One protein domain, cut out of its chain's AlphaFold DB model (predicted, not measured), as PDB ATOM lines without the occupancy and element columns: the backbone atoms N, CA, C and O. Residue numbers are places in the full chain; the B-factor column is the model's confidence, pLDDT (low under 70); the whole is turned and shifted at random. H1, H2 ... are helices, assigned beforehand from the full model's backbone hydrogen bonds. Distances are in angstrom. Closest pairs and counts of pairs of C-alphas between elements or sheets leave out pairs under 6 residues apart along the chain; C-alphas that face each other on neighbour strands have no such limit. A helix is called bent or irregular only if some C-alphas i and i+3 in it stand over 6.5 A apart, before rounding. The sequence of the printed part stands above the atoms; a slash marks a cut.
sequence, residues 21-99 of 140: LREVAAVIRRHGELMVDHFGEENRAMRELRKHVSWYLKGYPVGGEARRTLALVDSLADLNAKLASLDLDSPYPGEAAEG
ATOM      1  N   LEU A  21     -30.629 -71.376 -19.851       98.19
ATOM      2  CA  LEU A  21     -30.488 -72.787 -20.230       98.19
ATOM      3  C   LEU A  21     -31.488 -73.692 -19.490       98.19
ATOM      4  O   LEU A  21     -31.986 -74.652 -20.077       98.19
ATOM      5  N   ARG A  22     -31.864 -73.350 -18.248       98.38
ATOM      6  CA  ARG A  22     -32.946 -74.012 -17.496       98.38
ATOM      7  C   ARG A  22     -34.276 -74.030 -18.245       98.38
ATOM      8  O   ARG A  22     -34.919 -75.074 -18.339       98.38
ATOM      9  N   GLU A  23     -34.687 -72.889 -18.787       98.38
ATOM     10  CA  GLU A  23     -35.947 -72.764 -19.526       98.38
ATOM     11  C   GLU A  23     -35.867 -73.498 -20.862       98.38
ATOM     12  O   GLU A  23     -36.800 -74.205 -21.242       98.38
ATOM     13  N   VAL A  24     -34.725 -73.411 -21.550       98.25
ATOM     14  CA  VAL A  24     -34.481 -74.180 -22.777       98.25
ATOM     15  C   VAL A  24     -34.555 -75.685 -22.513       98.25
ATOM     16  O   VAL A  24     -35.215 -76.395 -23.269       98.25
ATOM     17  N   ALA A  25     -33.943 -76.181 -21.435       98.38
ATOM     18  CA  ALA A  25     -34.007 -77.588 -21.050       98.38
ATOM     19  C   ALA A  25     -35.450 -78.033 -20.760       98.38
ATOM     20  O   ALA A  25     -35.877 -79.081 -21.249       98.38
ATOM     21  N   ALA A  26     -36.231 -77.214 -20.049       98.50
ATOM     22  CA  ALA A  26     -37.648 -77.484 -19.802       98.50
ATOM     23  C   ALA A  26     -38.463 -77.550 -21.107       98.50
ATOM     24  O   ALA A  26     -39.297 -78.442 -21.271       98.50
ATOM     25  N   VAL A  27     -38.189 -76.666 -22.074       98.44
ATOM     26  CA  VAL A  27     -38.834 -76.699 -23.396       98.44
ATOM     27  C   VAL A  27     -38.438 -77.949 -24.186       98.44
ATOM     28  O   VAL A  27     -39.309 -78.581 -24.781       98.44
ATOM     29  N   ILE A  28     -37.161 -78.350 -24.175       98.44
ATOM     30  CA  ILE A  28     -36.710 -79.596 -24.819       98.44
ATOM     31  C   ILE A  28     -37.432 -80.798 -24.202       98.44
ATOM     32  O   ILE A  28     -37.936 -81.649 -24.936       98.44
ATOM     33  N   ARG A  29     -37.524 -80.852 -22.867       98.44
ATOM     34  CA  ARG A  29     -38.259 -81.901 -22.157       98.44
ATOM     35  C   ARG A  29     -39.724 -81.932 -22.585       98.44
ATOM     36  O   ARG A  29     -40.210 -82.981 -23.002       98.44
ATOM     37  N   ARG A  30     -40.401 -80.783 -22.553       98.69
ATOM     38  CA  ARG A  30     -41.807 -80.689 -22.954       98.69
ATOM     39  C   ARG A  30     -42.019 -81.114 -24.406       98.69
ATOM     40  O   ARG A  30     -42.999 -81.783 -24.710       98.69
ATOM     41  N   HIS A  31     -41.098 -80.763 -25.300       98.56
ATOM     42  CA  HIS A  31     -41.142 -81.202 -26.692       98.56
ATOM     43  C   HIS A  31     -41.005 -82.727 -26.808       98.56
ATOM     44  O   HIS A  31     -41.755 -83.344 -27.557       98.56
ATOM     45  N   GLY A  32     -40.106 -83.338 -26.030       98.44
ATOM     46  CA  GLY A  32     -39.986 -84.792 -25.945       98.44
ATOM     47  C   GLY A  32     -41.293 -85.461 -25.520       98.44
ATOM     48  O   GLY A  32     -41.736 -86.382 -26.194       98.44
ATOM     49  N   GLU A  33     -41.940 -84.967 -24.463       98.62
ATOM     50  CA  GLU A  33     -43.239 -85.480 -23.990       98.62
ATOM     51  C   GLU A  33     -44.319 -85.387 -25.072       98.62
ATOM     52  O   GLU A  33     -44.972 -86.377 -25.379       98.62
ATOM     53  N   LEU A  34     -44.440 -84.227 -25.724       98.69
ATOM     54  CA  LEU A  34     -45.402 -84.022 -26.808       98.69
ATOM     55  C   LEU A  34     -45.140 -84.936 -28.011       98.69
ATOM     56  O   LEU A  34     -46.079 -85.363 -28.677       98.69
ATOM     57  N   MET A  35     -43.875 -85.251 -28.302       98.38
ATOM     58  CA  MET A  35     -43.543 -86.224 -29.341       98.38
ATOM     59  C   MET A  35     -43.954 -87.643 -28.944       98.38
ATOM     60  O   MET A  35     -44.422 -88.383 -29.807       98.38
ATOM     61  N   VAL A  36     -43.809 -88.031 -27.671       98.56
ATOM     62  CA  VAL A  36     -44.304 -89.331 -27.189       98.56
ATOM     63  C   VAL A  36     -45.818 -89.403 -27.340       98.56
ATOM     64  O   VAL A  36     -46.307 -90.357 -27.943       98.56
ATOM     65  N   ASP A  37     -46.537 -88.370 -26.898       98.50
ATOM     66  CA  ASP A  37     -47.996 -88.284 -27.033       98.50
ATOM     67  C   ASP A  37     -48.434 -88.369 -28.507       98.50
ATOM     68  O   ASP A  37     -49.401 -89.049 -28.839       98.50
ATOM     69  N   HIS A  38     -47.704 -87.704 -29.409       98.31
ATOM     70  CA  HIS A  38     -48.018 -87.685 -30.837       98.31
ATOM     71  C   HIS A  38     -47.754 -89.026 -31.536       98.31
ATOM     72  O   HIS A  38     -48.555 -89.457 -32.365       98.31
ATOM     73  N   PHE A  39     -46.620 -89.671 -31.252       98.06
ATOM     74  CA  PHE A  39     -46.224 -90.897 -31.946       98.06
ATOM     75  C   PHE A  39     -46.746 -92.175 -31.287       98.06
ATOM     76  O   PHE A  39     -46.753 -93.211 -31.948       98.06
ATOM     77  N   GLY A  40     -47.112 -92.139 -30.004       97.88
ATOM     78  CA  GLY A  40     -47.474 -93.320 -29.212       97.88
ATOM     79  C   GLY A  40     -46.302 -94.268 -28.912       97.88
ATOM     80  O   GLY A  40     -46.478 -95.273 -28.231       97.88
ATOM     81  N   GLU A  41     -45.099 -93.953 -29.399       97.81
ATOM     82  CA  GLU A  41     -43.892 -94.765 -29.263       97.81
ATOM     83  C   GLU A  41     -42.724 -93.895 -28.798       97.81
ATOM     84  O   GLU A  41     -42.190 -93.075 -29.554       97.81
ATOM     85  N   GLU A  42     -42.270 -94.114 -27.566       98.12
ATOM     86  CA  GLU A  42     -41.211 -93.304 -26.962       98.12
ATOM     87  C   GLU A  42     -39.899 -93.354 -27.757       98.12
ATOM     88  O   GLU A  42     -39.291 -92.320 -28.031       98.12
ATOM     89  N   ASN A  43     -39.490 -94.535 -28.225       97.50
ATOM     90  CA  ASN A  43     -38.261 -94.674 -29.006       97.50
ATOM     91  C   ASN A  43     -38.318 -93.877 -30.324       97.50
ATOM     92  O   ASN A  43     -37.350 -93.213 -30.709       97.50
ATOM     93  N   ARG A  44     -39.467 -93.904 -31.014       97.94
ATOM     94  CA  ARG A  44     -39.688 -93.111 -32.228       97.94
ATOM     95  C   ARG A  44     -39.648 -91.619 -31.914       97.94
ATOM     96  O   ARG A  44     -38.941 -90.892 -32.610       97.94
ATOM     97  N   ALA A  45     -40.327 -91.190 -30.854       98.38
ATOM     98  CA  ALA A  45     -40.310 -89.808 -30.395       98.38
ATOM     99  C   ALA A  45     -38.887 -89.307 -30.123       98.38
ATOM    100  O   ALA A  45     -38.511 -88.241 -30.603       98.38
ATOM    101  N   MET A  46     -38.053 -90.092 -29.436       98.38
ATOM    102  CA  MET A  46     -36.673 -89.692 -29.150       98.38
ATOM    103  C   MET A  46     -35.823 -89.590 -30.419       98.38
ATOM    104  O   MET A  46     -35.060 -88.635 -30.566       98.38
ATOM    105  N   ARG A  47     -35.984 -90.506 -31.385       97.94
ATOM    106  CA  ARG A  47     -35.301 -90.404 -32.691       97.94
ATOM    107  C   ARG A  47     -35.670 -89.125 -33.445       97.94
ATOM    108  O   ARG A  47     -34.791 -88.493 -34.029       97.94
ATOM    109  N   GLU A  48     -36.938 -88.732 -33.407       98.12
ATOM    110  CA  GLU A  48     -37.416 -87.497 -34.033       98.12
ATOM    111  C   GLU A  48     -36.951 -86.246 -33.273       98.12
ATOM    112  O   GLU A  48     -36.522 -85.263 -33.885       98.12
ATOM    113  N   LEU A  49     -36.920 -86.296 -31.940       98.38
ATOM    114  CA  LEU A  49     -36.444 -85.199 -31.100       98.38
ATOM    115  C   LEU A  49     -34.985 -84.836 -31.404       98.38
ATOM    116  O   LEU A  49     -34.663 -83.649 -31.490       98.38
ATOM    117  N   ARG A  50     -34.113 -85.833 -31.638       97.81
ATOM    118  CA  ARG A  50     -32.672 -85.641 -31.932       97.81
ATOM    119  C   ARG A  50     -32.410 -84.634 -33.055       97.81
ATOM    120  O   ARG A  50     -31.421 -83.905 -32.993       97.81
ATOM    121  N   LYS A  51     -33.307 -84.543 -34.044       96.06
ATOM    122  CA  LYS A  51     -33.209 -83.596 -35.172       96.06
ATOM    123  C   LYS A  51     -33.257 -82.130 -34.722       96.06
ATOM    124  O   LYS A  51     -32.693 -81.266 -35.384       96.06
ATOM    125  N   HIS A  52     -33.890 -81.860 -33.583       96.75
ATOM    126  CA  HIS A  52     -34.212 -80.516 -33.106       96.75
ATOM    127  C   HIS A  52     -33.273 -80.028 -31.997       96.75
ATOM    128  O   HIS A  52     -33.073 -78.823 -31.846       96.75
ATOM    129  N   VAL A  53     -32.689 -80.938 -31.206       95.75
ATOM    130  CA  VAL A  53     -31.927 -80.594 -29.988       95.75
ATOM    131  C   VAL A  53     -30.797 -79.600 -30.263       95.75
ATOM    132  O   VAL A  53     -30.621 -78.632 -29.524       95.75
ATOM    133  N   SER A  54     -30.049 -79.795 -31.351       93.31
ATOM    134  CA  SER A  54     -28.921 -78.919 -31.692       93.31
ATOM    135  C   SER A  54     -29.343 -77.462 -31.925       93.31
ATOM    136  O   SER A  54     -28.567 -76.549 -31.636       93.31
ATOM    137  N   TRP A  55     -30.576 -77.234 -32.390       93.69
ATOM    138  CA  TRP A  55     -31.116 -75.902 -32.655       93.69
ATOM    139  C   TRP A  55     -31.468 -75.152 -31.370       93.69
ATOM    140  O   TRP A  55     -31.247 -73.943 -31.306       93.69
ATOM    141  N   TYR A  56     -31.949 -75.862 -30.344       95.94
ATOM    142  CA  TYR A  56     -32.221 -75.285 -29.024       95.94
ATOM    143  C   TYR A  56     -30.945 -74.808 -28.330       95.94
ATOM    144  O   TYR A  56     -30.928 -73.748 -27.716       95.94
ATOM    145  N   LEU A  57     -29.861 -75.575 -28.465       95.75
ATOM    146  CA  LEU A  57     -28.605 -75.330 -27.755       95.75
ATOM    147  C   LEU A  57     -27.649 -74.396 -28.511       95.75
ATOM    148  O   LEU A  57     -26.486 -74.263 -28.125       95.75
ATOM    149  N   LYS A  58     -28.065 -73.780 -29.623       92.75
ATOM    150  CA  LYS A  58     -27.208 -72.848 -30.372       92.75
ATOM    151  C   LYS A  58     -26.825 -71.654 -29.485       92.75
ATOM    152  O   LYS A  58     -27.690 -71.019 -28.897       92.75
ATOM    153  N   GLY A  59     -25.528 -71.356 -29.414       94.56
ATOM    154  CA  GLY A  59     -24.975 -70.234 -28.647       94.56
ATOM    155  C   GLY A  59     -24.731 -70.524 -27.165       94.56
ATOM    156  O   GLY A  59     -23.802 -69.964 -26.598       94.56
ATOM    157  N   TYR A  60     -25.497 -71.427 -26.545       96.81
ATOM    158  CA  TYR A  60     -25.295 -71.789 -25.139       96.81
ATOM    159  C   TYR A  60     -23.945 -72.487 -24.917       96.81
ATOM    160  O   TYR A  60     -23.511 -73.247 -25.800       96.81
ATOM    161  N   PRO A  61     -23.323 -72.312 -23.733       94.69
ATOM    162  CA  PRO A  61     -22.033 -72.903 -23.363       94.69
ATOM    163  C   PRO A  61     -22.141 -74.413 -23.066       94.69
ATOM    164  O   PRO A  61     -21.632 -74.926 -22.078       94.69
ATOM    165  N   VAL A  62     -22.811 -75.159 -23.944       95.38
ATOM    166  CA  VAL A  62     -22.925 -76.614 -23.869       95.38
ATOM    167  C   VAL A  62     -21.754 -77.245 -24.611       95.38
ATOM    168  O   VAL A  62     -21.639 -77.115 -25.837       95.38
ATOM    169  N   GLY A  63     -20.902 -77.943 -23.858       94.56
ATOM    170  CA  GLY A  63     -19.718 -78.626 -24.368       94.56
ATOM    171  C   GLY A  63     -20.029 -79.690 -25.426       94.56
ATOM    172  O   GLY A  63     -21.134 -80.233 -25.508       94.56
ATOM    173  N   GLY A  64     -19.026 -80.009 -26.248       95.75
ATOM    174  CA  GLY A  64     -19.174 -80.963 -27.352       95.75
ATOM    175  C   GLY A  64     -19.627 -82.354 -26.900       95.75
ATOM    176  O   GLY A  64     -20.408 -82.991 -27.597       95.75
ATOM    177  N   GLU A  65     -19.194 -82.810 -25.724       96.06
ATOM    178  CA  GLU A  65     -19.627 -84.092 -25.160       96.06
ATOM    179  C   GLU A  65     -21.118 -84.120 -24.834       96.06
ATOM    180  O   GLU A  65     -21.821 -84.990 -25.336       96.06
ATOM    181  N   ALA A  66     -21.619 -83.126 -24.098       96.50
ATOM    182  CA  ALA A  66     -23.041 -83.016 -23.785       96.50
ATOM    183  C   ALA A  66     -23.908 -82.925 -25.055       96.50
ATOM    184  O   ALA A  66     -24.970 -83.538 -25.146       96.50
ATOM    185  N   ARG A  67     -23.431 -82.224 -26.096       96.75
ATOM    186  CA  ARG A  67     -24.107 -82.203 -27.406       96.75
ATOM    187  C   ARG A  67     -24.153 -83.590 -28.049       96.75
ATOM    188  O   ARG A  67     -25.196 -83.970 -28.579       96.75
ATOM    189  N   ARG A  68     -23.049 -84.346 -28.006       96.31
ATOM    190  CA  ARG A  68     -22.989 -85.717 -28.543       96.31
ATOM    191  C   ARG A  68     -23.934 -86.655 -27.797       96.31
ATOM    192  O   ARG A  68     -24.655 -87.406 -28.443       96.31
ATOM    193  N   THR A  69     -23.963 -86.612 -26.466       96.69
ATOM    194  CA  THR A  69     -24.812 -87.511 -25.670       96.69
ATOM    195  C   THR A  69     -26.298 -87.214 -25.874       96.69
ATOM    196  O   THR A  69     -27.090 -88.143 -26.047       96.69
ATOM    197  N   LEU A  70     -26.682 -85.936 -25.945       97.31
ATOM    198  CA  LEU A  70     -28.054 -85.523 -26.253       97.31
ATOM    199  C   LEU A  70     -28.482 -85.885 -27.686       97.31
ATOM    200  O   LEU A  70     -29.639 -86.235 -27.907       97.31
ATOM    201  N   ALA A  71     -27.561 -85.878 -28.654       96.00
ATOM    202  CA  ALA A  71     -27.835 -86.361 -30.012       96.00
ATOM    203  C   ALA A  71     -28.107 -87.879 -30.077       96.00
ATOM    204  O   ALA A  71     -28.611 -88.370 -31.086       96.00
ATOM    205  N   LEU A  72     -27.808 -88.615 -29.002       96.38
ATOM    206  CA  LEU A  72     -28.020 -90.057 -28.863       96.38
ATOM    207  C   LEU A  72     -29.117 -90.398 -27.843       96.38
ATOM    208  O   LEU A  72     -29.174 -91.528 -27.375       96.38
ATOM    209  N   VAL A  73     -29.966 -89.438 -27.463       97.38
ATOM    210  CA  VAL A  73     -31.020 -89.660 -26.462       97.38
ATOM    211  C   VAL A  73     -32.001 -90.758 -26.877       97.38
ATOM    212  O   VAL A  73     -32.461 -90.750 -28.019       97.38
ATOM    213  N   ASP A  74     -32.311 -91.711 -25.999       95.81
ATOM    214  CA  ASP A  74     -33.091 -92.913 -26.350       95.81
ATOM    215  C   ASP A  74     -34.417 -93.092 -25.596       95.81
ATOM    216  O   ASP A  74     -35.292 -93.811 -26.084       95.81
ATOM    217  N   SER A  75     -34.596 -92.379 -24.485       98.31
ATOM    218  CA  SER A  75     -35.803 -92.371 -23.656       98.31
ATOM    219  C   SER A  75     -36.025 -90.999 -23.010       98.31
ATOM    220  O   SER A  75     -35.122 -90.164 -22.929       98.31
ATOM    221  N   LEU A  76     -37.231 -90.760 -22.501       98.38
ATOM    222  CA  LEU A  76     -37.565 -89.599 -21.683       98.38
ATOM    223  C   LEU A  76     -36.750 -89.580 -20.383       98.38
ATOM    224  O   LEU A  76     -36.361 -88.508 -19.918       98.38
ATOM    225  N   ALA A  77     -36.491 -90.740 -19.782       98.56
ATOM    226  CA  ALA A  77     -35.655 -90.832 -18.588       98.56
ATOM    227  C   ALA A  77     -34.202 -90.428 -18.894       98.56
ATOM    228  O   ALA A  77     -33.630 -89.596 -18.186       98.56
ATOM    229  N   ASP A  78     -33.642 -90.940 -19.991       98.38
ATOM    230  CA  ASP A  78     -32.308 -90.579 -20.480       98.38
ATOM    231  C   ASP A  78     -32.218 -89.089 -20.861       98.38
ATOM    232  O   ASP A  78     -31.264 -88.402 -20.489       98.38
ATOM    233  N   LEU A  79     -33.255 -88.542 -21.509       98.56
ATOM    234  CA  LEU A  79     -33.354 -87.109 -21.800       98.56
ATOM    235  C   LEU A  79     -33.245 -86.275 -20.522       98.56
ATOM    236  O   LEU A  79     -32.467 -85.324 -20.478       98.56
ATOM    237  N   ASN A  80     -34.003 -86.635 -19.484       98.44
ATOM    238  CA  ASN A  80     -33.977 -85.932 -18.204       98.44
ATOM    239  C   ASN A  80     -32.592 -85.972 -17.564       98.44
ATOM    240  O   ASN A  80     -32.102 -84.934 -17.127       98.44
ATOM    241  N   ALA A  81     -31.954 -87.143 -17.537       98.44
ATOM    242  CA  ALA A  81     -30.624 -87.300 -16.961       98.44
ATOM    243  C   ALA A  81     -29.585 -86.434 -17.693       98.44
ATOM    244  O   ALA A  81     -28.833 -85.687 -17.066       98.44
ATOM    245  N   LYS A  82     -29.590 -86.465 -19.031       98.31
ATOM    246  CA  LYS A  82     -28.669 -85.675 -19.859       98.31
ATOM    247  C   LYS A  82     -28.914 -84.175 -19.726       98.31
ATOM    248  O   LYS A  82     -27.953 -83.421 -19.614       98.31
ATOM    249  N   LEU A  83     -30.171 -83.727 -19.684       98.19
ATOM    250  CA  LEU A  83     -30.499 -82.315 -19.462       98.19
ATOM    251  C   LEU A  83     -30.103 -81.847 -18.055       98.19
ATOM    252  O   LEU A  83     -29.580 -80.747 -17.914       98.19
ATOM    253  N   ALA A  84     -30.300 -82.680 -17.032       97.50
ATOM    254  CA  ALA A  84     -29.926 -82.364 -15.653       97.50
ATOM    255  C   ALA A  84     -28.406 -82.261 -15.441       97.50
ATOM    256  O   ALA A  84     -27.973 -81.580 -14.519       97.50
ATOM    257  N   SER A  85     -27.597 -82.904 -16.292       96.88
ATOM    258  CA  SER A  85     -26.130 -82.779 -16.258       96.88
ATOM    259  C   SER A  85     -25.583 -81.472 -16.848       96.88
ATOM    260  O   SER A  85     -24.380 -81.225 -16.773       96.88
ATOM    261  N   LEU A  86     -26.434 -80.647 -17.467       97.31
ATOM    262  CA  LEU A  86     -26.030 -79.346 -17.995       97.31
ATOM    263  C   LEU A  86     -25.899 -78.318 -16.866       97.31
ATOM    264  O   LEU A  86     -26.565 -78.416 -15.837       97.31
ATOM    265  N   ASP A  87     -25.112 -77.270 -17.102       97.12
ATOM    266  CA  ASP A  87     -25.107 -76.082 -16.247       97.12
ATOM    267  C   ASP A  87     -26.388 -75.256 -16.466       97.12
ATOM    268  O   ASP A  87     -26.438 -74.335 -17.281       97.12
ATOM    269  N   LEU A  88     -27.469 -75.623 -15.775       97.62
ATOM    270  CA  LEU A  88     -28.786 -75.007 -15.965       97.62
ATOM    271  C   LEU A  88     -28.844 -73.529 -15.545       97.62
ATOM    272  O   LEU A  88     -29.786 -72.842 -15.940       97.62
ATOM    273  N   ASP A  89     -27.859 -73.034 -14.797       97.94
ATOM    274  CA  ASP A  89     -27.778 -71.628 -14.390       97.94
ATOM    275  C   ASP A  89     -27.117 -70.737 -15.452       97.94
ATOM    276  O   ASP A  89     -27.114 -69.510 -15.324       97.94
ATOM    277  N   SER A  90     -26.639 -71.331 -16.550       97.56
ATOM    278  CA  SER A  90     -26.161 -70.596 -17.716       97.56
ATOM    279  C   SER A  90     -27.238 -69.627 -18.245       97.56
ATOM    280  O   SER A  90     -28.333 -70.065 -18.634       97.56
ATOM    281  N   PRO A  91     -26.949 -68.312 -18.306       97.75
ATOM    282  CA  PRO A  91     -27.899 -67.317 -18.783       97.75
ATOM    283  C   PRO A  91     -28.066 -67.390 -20.306       97.75
ATOM    284  O   PRO A  91     -27.384 -68.142 -21.007       97.75
ATOM    285  N   TYR A  92     -28.967 -66.561 -20.835       97.25
ATOM    286  CA  TYR A  92     -29.080 -66.348 -22.274       97.25
ATOM    287  C   TYR A  92     -27.721 -65.924 -22.871       97.25
ATOM    288  O   TYR A  92     -27.116 -64.969 -22.380       97.25
ATOM    289  N   PRO A  93     -27.234 -66.568 -23.948       95.44
ATOM    290  CA  PRO A  93     -25.855 -66.407 -24.417       95.44
ATOM    291  C   PRO A  93     -25.635 -65.169 -25.309       95.44
ATOM    292  O   PRO A  93     -24.591 -65.045 -25.950       95.44
ATOM    293  N   GLY A  94     -26.614 -64.260 -25.392       93.94
ATOM    294  CA  GLY A  94     -26.497 -62.988 -26.110       93.94
ATOM    295  C   GLY A  94     -26.184 -63.165 -27.597       93.94
ATOM    296  O   GLY A  94     -26.845 -63.938 -28.297       93.94
ATOM    297  N   GLU A  95     -25.143 -62.473 -28.070       91.88
ATOM    298  CA  GLU A  95     -24.716 -62.479 -29.477       91.88
ATOM    299  C   GLU A  95     -24.503 -63.891 -30.041       91.88
ATOM    300  O   GLU A  95     -24.795 -64.139 -31.208       91.88
ATOM    301  N   ALA A  96     -24.070 -64.859 -29.226       91.06
ATOM    302  CA  ALA A  96     -23.847 -66.223 -29.696       91.06
ATOM    303  C   ALA A  96     -25.147 -66.941 -30.129       91.06
ATOM    304  O   ALA A  96     -25.106 -67.824 -30.994       91.06
ATOM    305  N   ALA A  97     -26.308 -66.572 -29.569       89.69
ATOM    306  CA  ALA A  97     -27.621 -67.069 -30.011       89.69
ATOM    307  C   ALA A  97     -28.241 -66.235 -31.147       89.69
ATOM    308  O   ALA A  97     -29.038 -66.771 -31.935       89.69
ATOM    309  N   GLU A  98     -27.878 -64.953 -31.229       88.62
ATOM    310  CA  GLU A  98     -28.421 -63.962 -32.172       88.62
ATOM    311  C   GLU A  98     -27.619 -63.846 -33.470       88.62
ATOM    312  O   GLU A  98     -28.130 -63.337 -34.468       88.62
ATOM    313  N   GLY A  99     -26.392 -64.364 -33.481       83.88
ATOM    314  CA  GLY A  99     -25.517 -64.354 -34.641       83.88
ATOM    315  C   GLY A  99     -26.125 -65.041 -35.864       83.88
ATOM    316  O   GLY A  99     -27.104 -65.798 -35.785       83.88
TER     317      GLY A  99
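This is residues 21 to 99 of the 140 residues of the protein "tRNA dihydrouridine synthase DusB" of Actinomycetales bacterium (UniProt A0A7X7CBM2). Picture a small up-and-down bundle of four helices, in which the long hairpin of H1 and H2 has the shorter hairpin of H3 and H4 packed along one side, mostly through H4 on H1. Seen along the bundle, the four make a rough square in chain order, and the tiny helix H5 lies beyond the end where H1 begins and H2 ends, touching no helix. The printed part has 79 residues, with five named helices in the order H1, H2, H3, H4, H5 and no named strand; the class is all helix. It is compact, with a radius of gyration of the C-alphas of 12.3 A, and its outline is elongated, spanning 38 by 21 by 18 A.

Find C-alpha 21 at (-30.488, -72.787, -20.230); from there H1, residues 21 to 39, runs 26.7 A to C-alpha 39 at (-46.224, -90.897, -31.946). After a tight link, H2 takes residues 42 to 56 and measures 20.2 A. H2 is irregular: the C-alphas of Lys 51 and Ser 54 are 7.2 A apart. Go on to H3, residues 64 to 70, 10.0 A long, and H4, residues 76 to 84, 12.1 A long. Last comes H5, residues 95 to 98, 4.8 A long, ending at C-alpha 98 at (-28.421, -63.962, -32.172).

Start with H1 and H2, a helical hairpin: they touch, closest at the C-alphas of Met 35 and Ala 45, 4.9 A apart. They run opposite ways at a shallow tilt of 34 degrees, only just short of steep. H1 touches H4 with residues 25 to 33 alone; look at the C-alphas of Ala 25 and Leu 83, their closest pair, 6.1 A apart. These two run opposite ways at a shallow tilt of 8 degrees. H3 and H4, another helical hairpin, touch closest at the C-alphas of Leu 70 and Lys 82, 6.4 A apart, at a shallow tilt of 26 degrees. H2 and H3, also a helical hairpin, only just touch, with 3 pairs of C-alphas within 8 A; the closest are those of Ser 54 and Arg 67, at 7.2 A. H1 and H3 are apart, and H5 is apart from the other four helices. In H1, H3 and H4 every O i to N i+4 pair is within hydrogen-bond range, in H2 6 of 11 are, and H5 is too short for such a pair.

The two C-alphas farthest apart are those of Gly 40 and Glu 95, at 38.3 A. The printed part has no cut. The links H2 to H3 and H4 to H5 are short, with 7 and 10 residues, and no link is long. The mean pLDDT of the printed part is 96.7, and no printed residue is under 70.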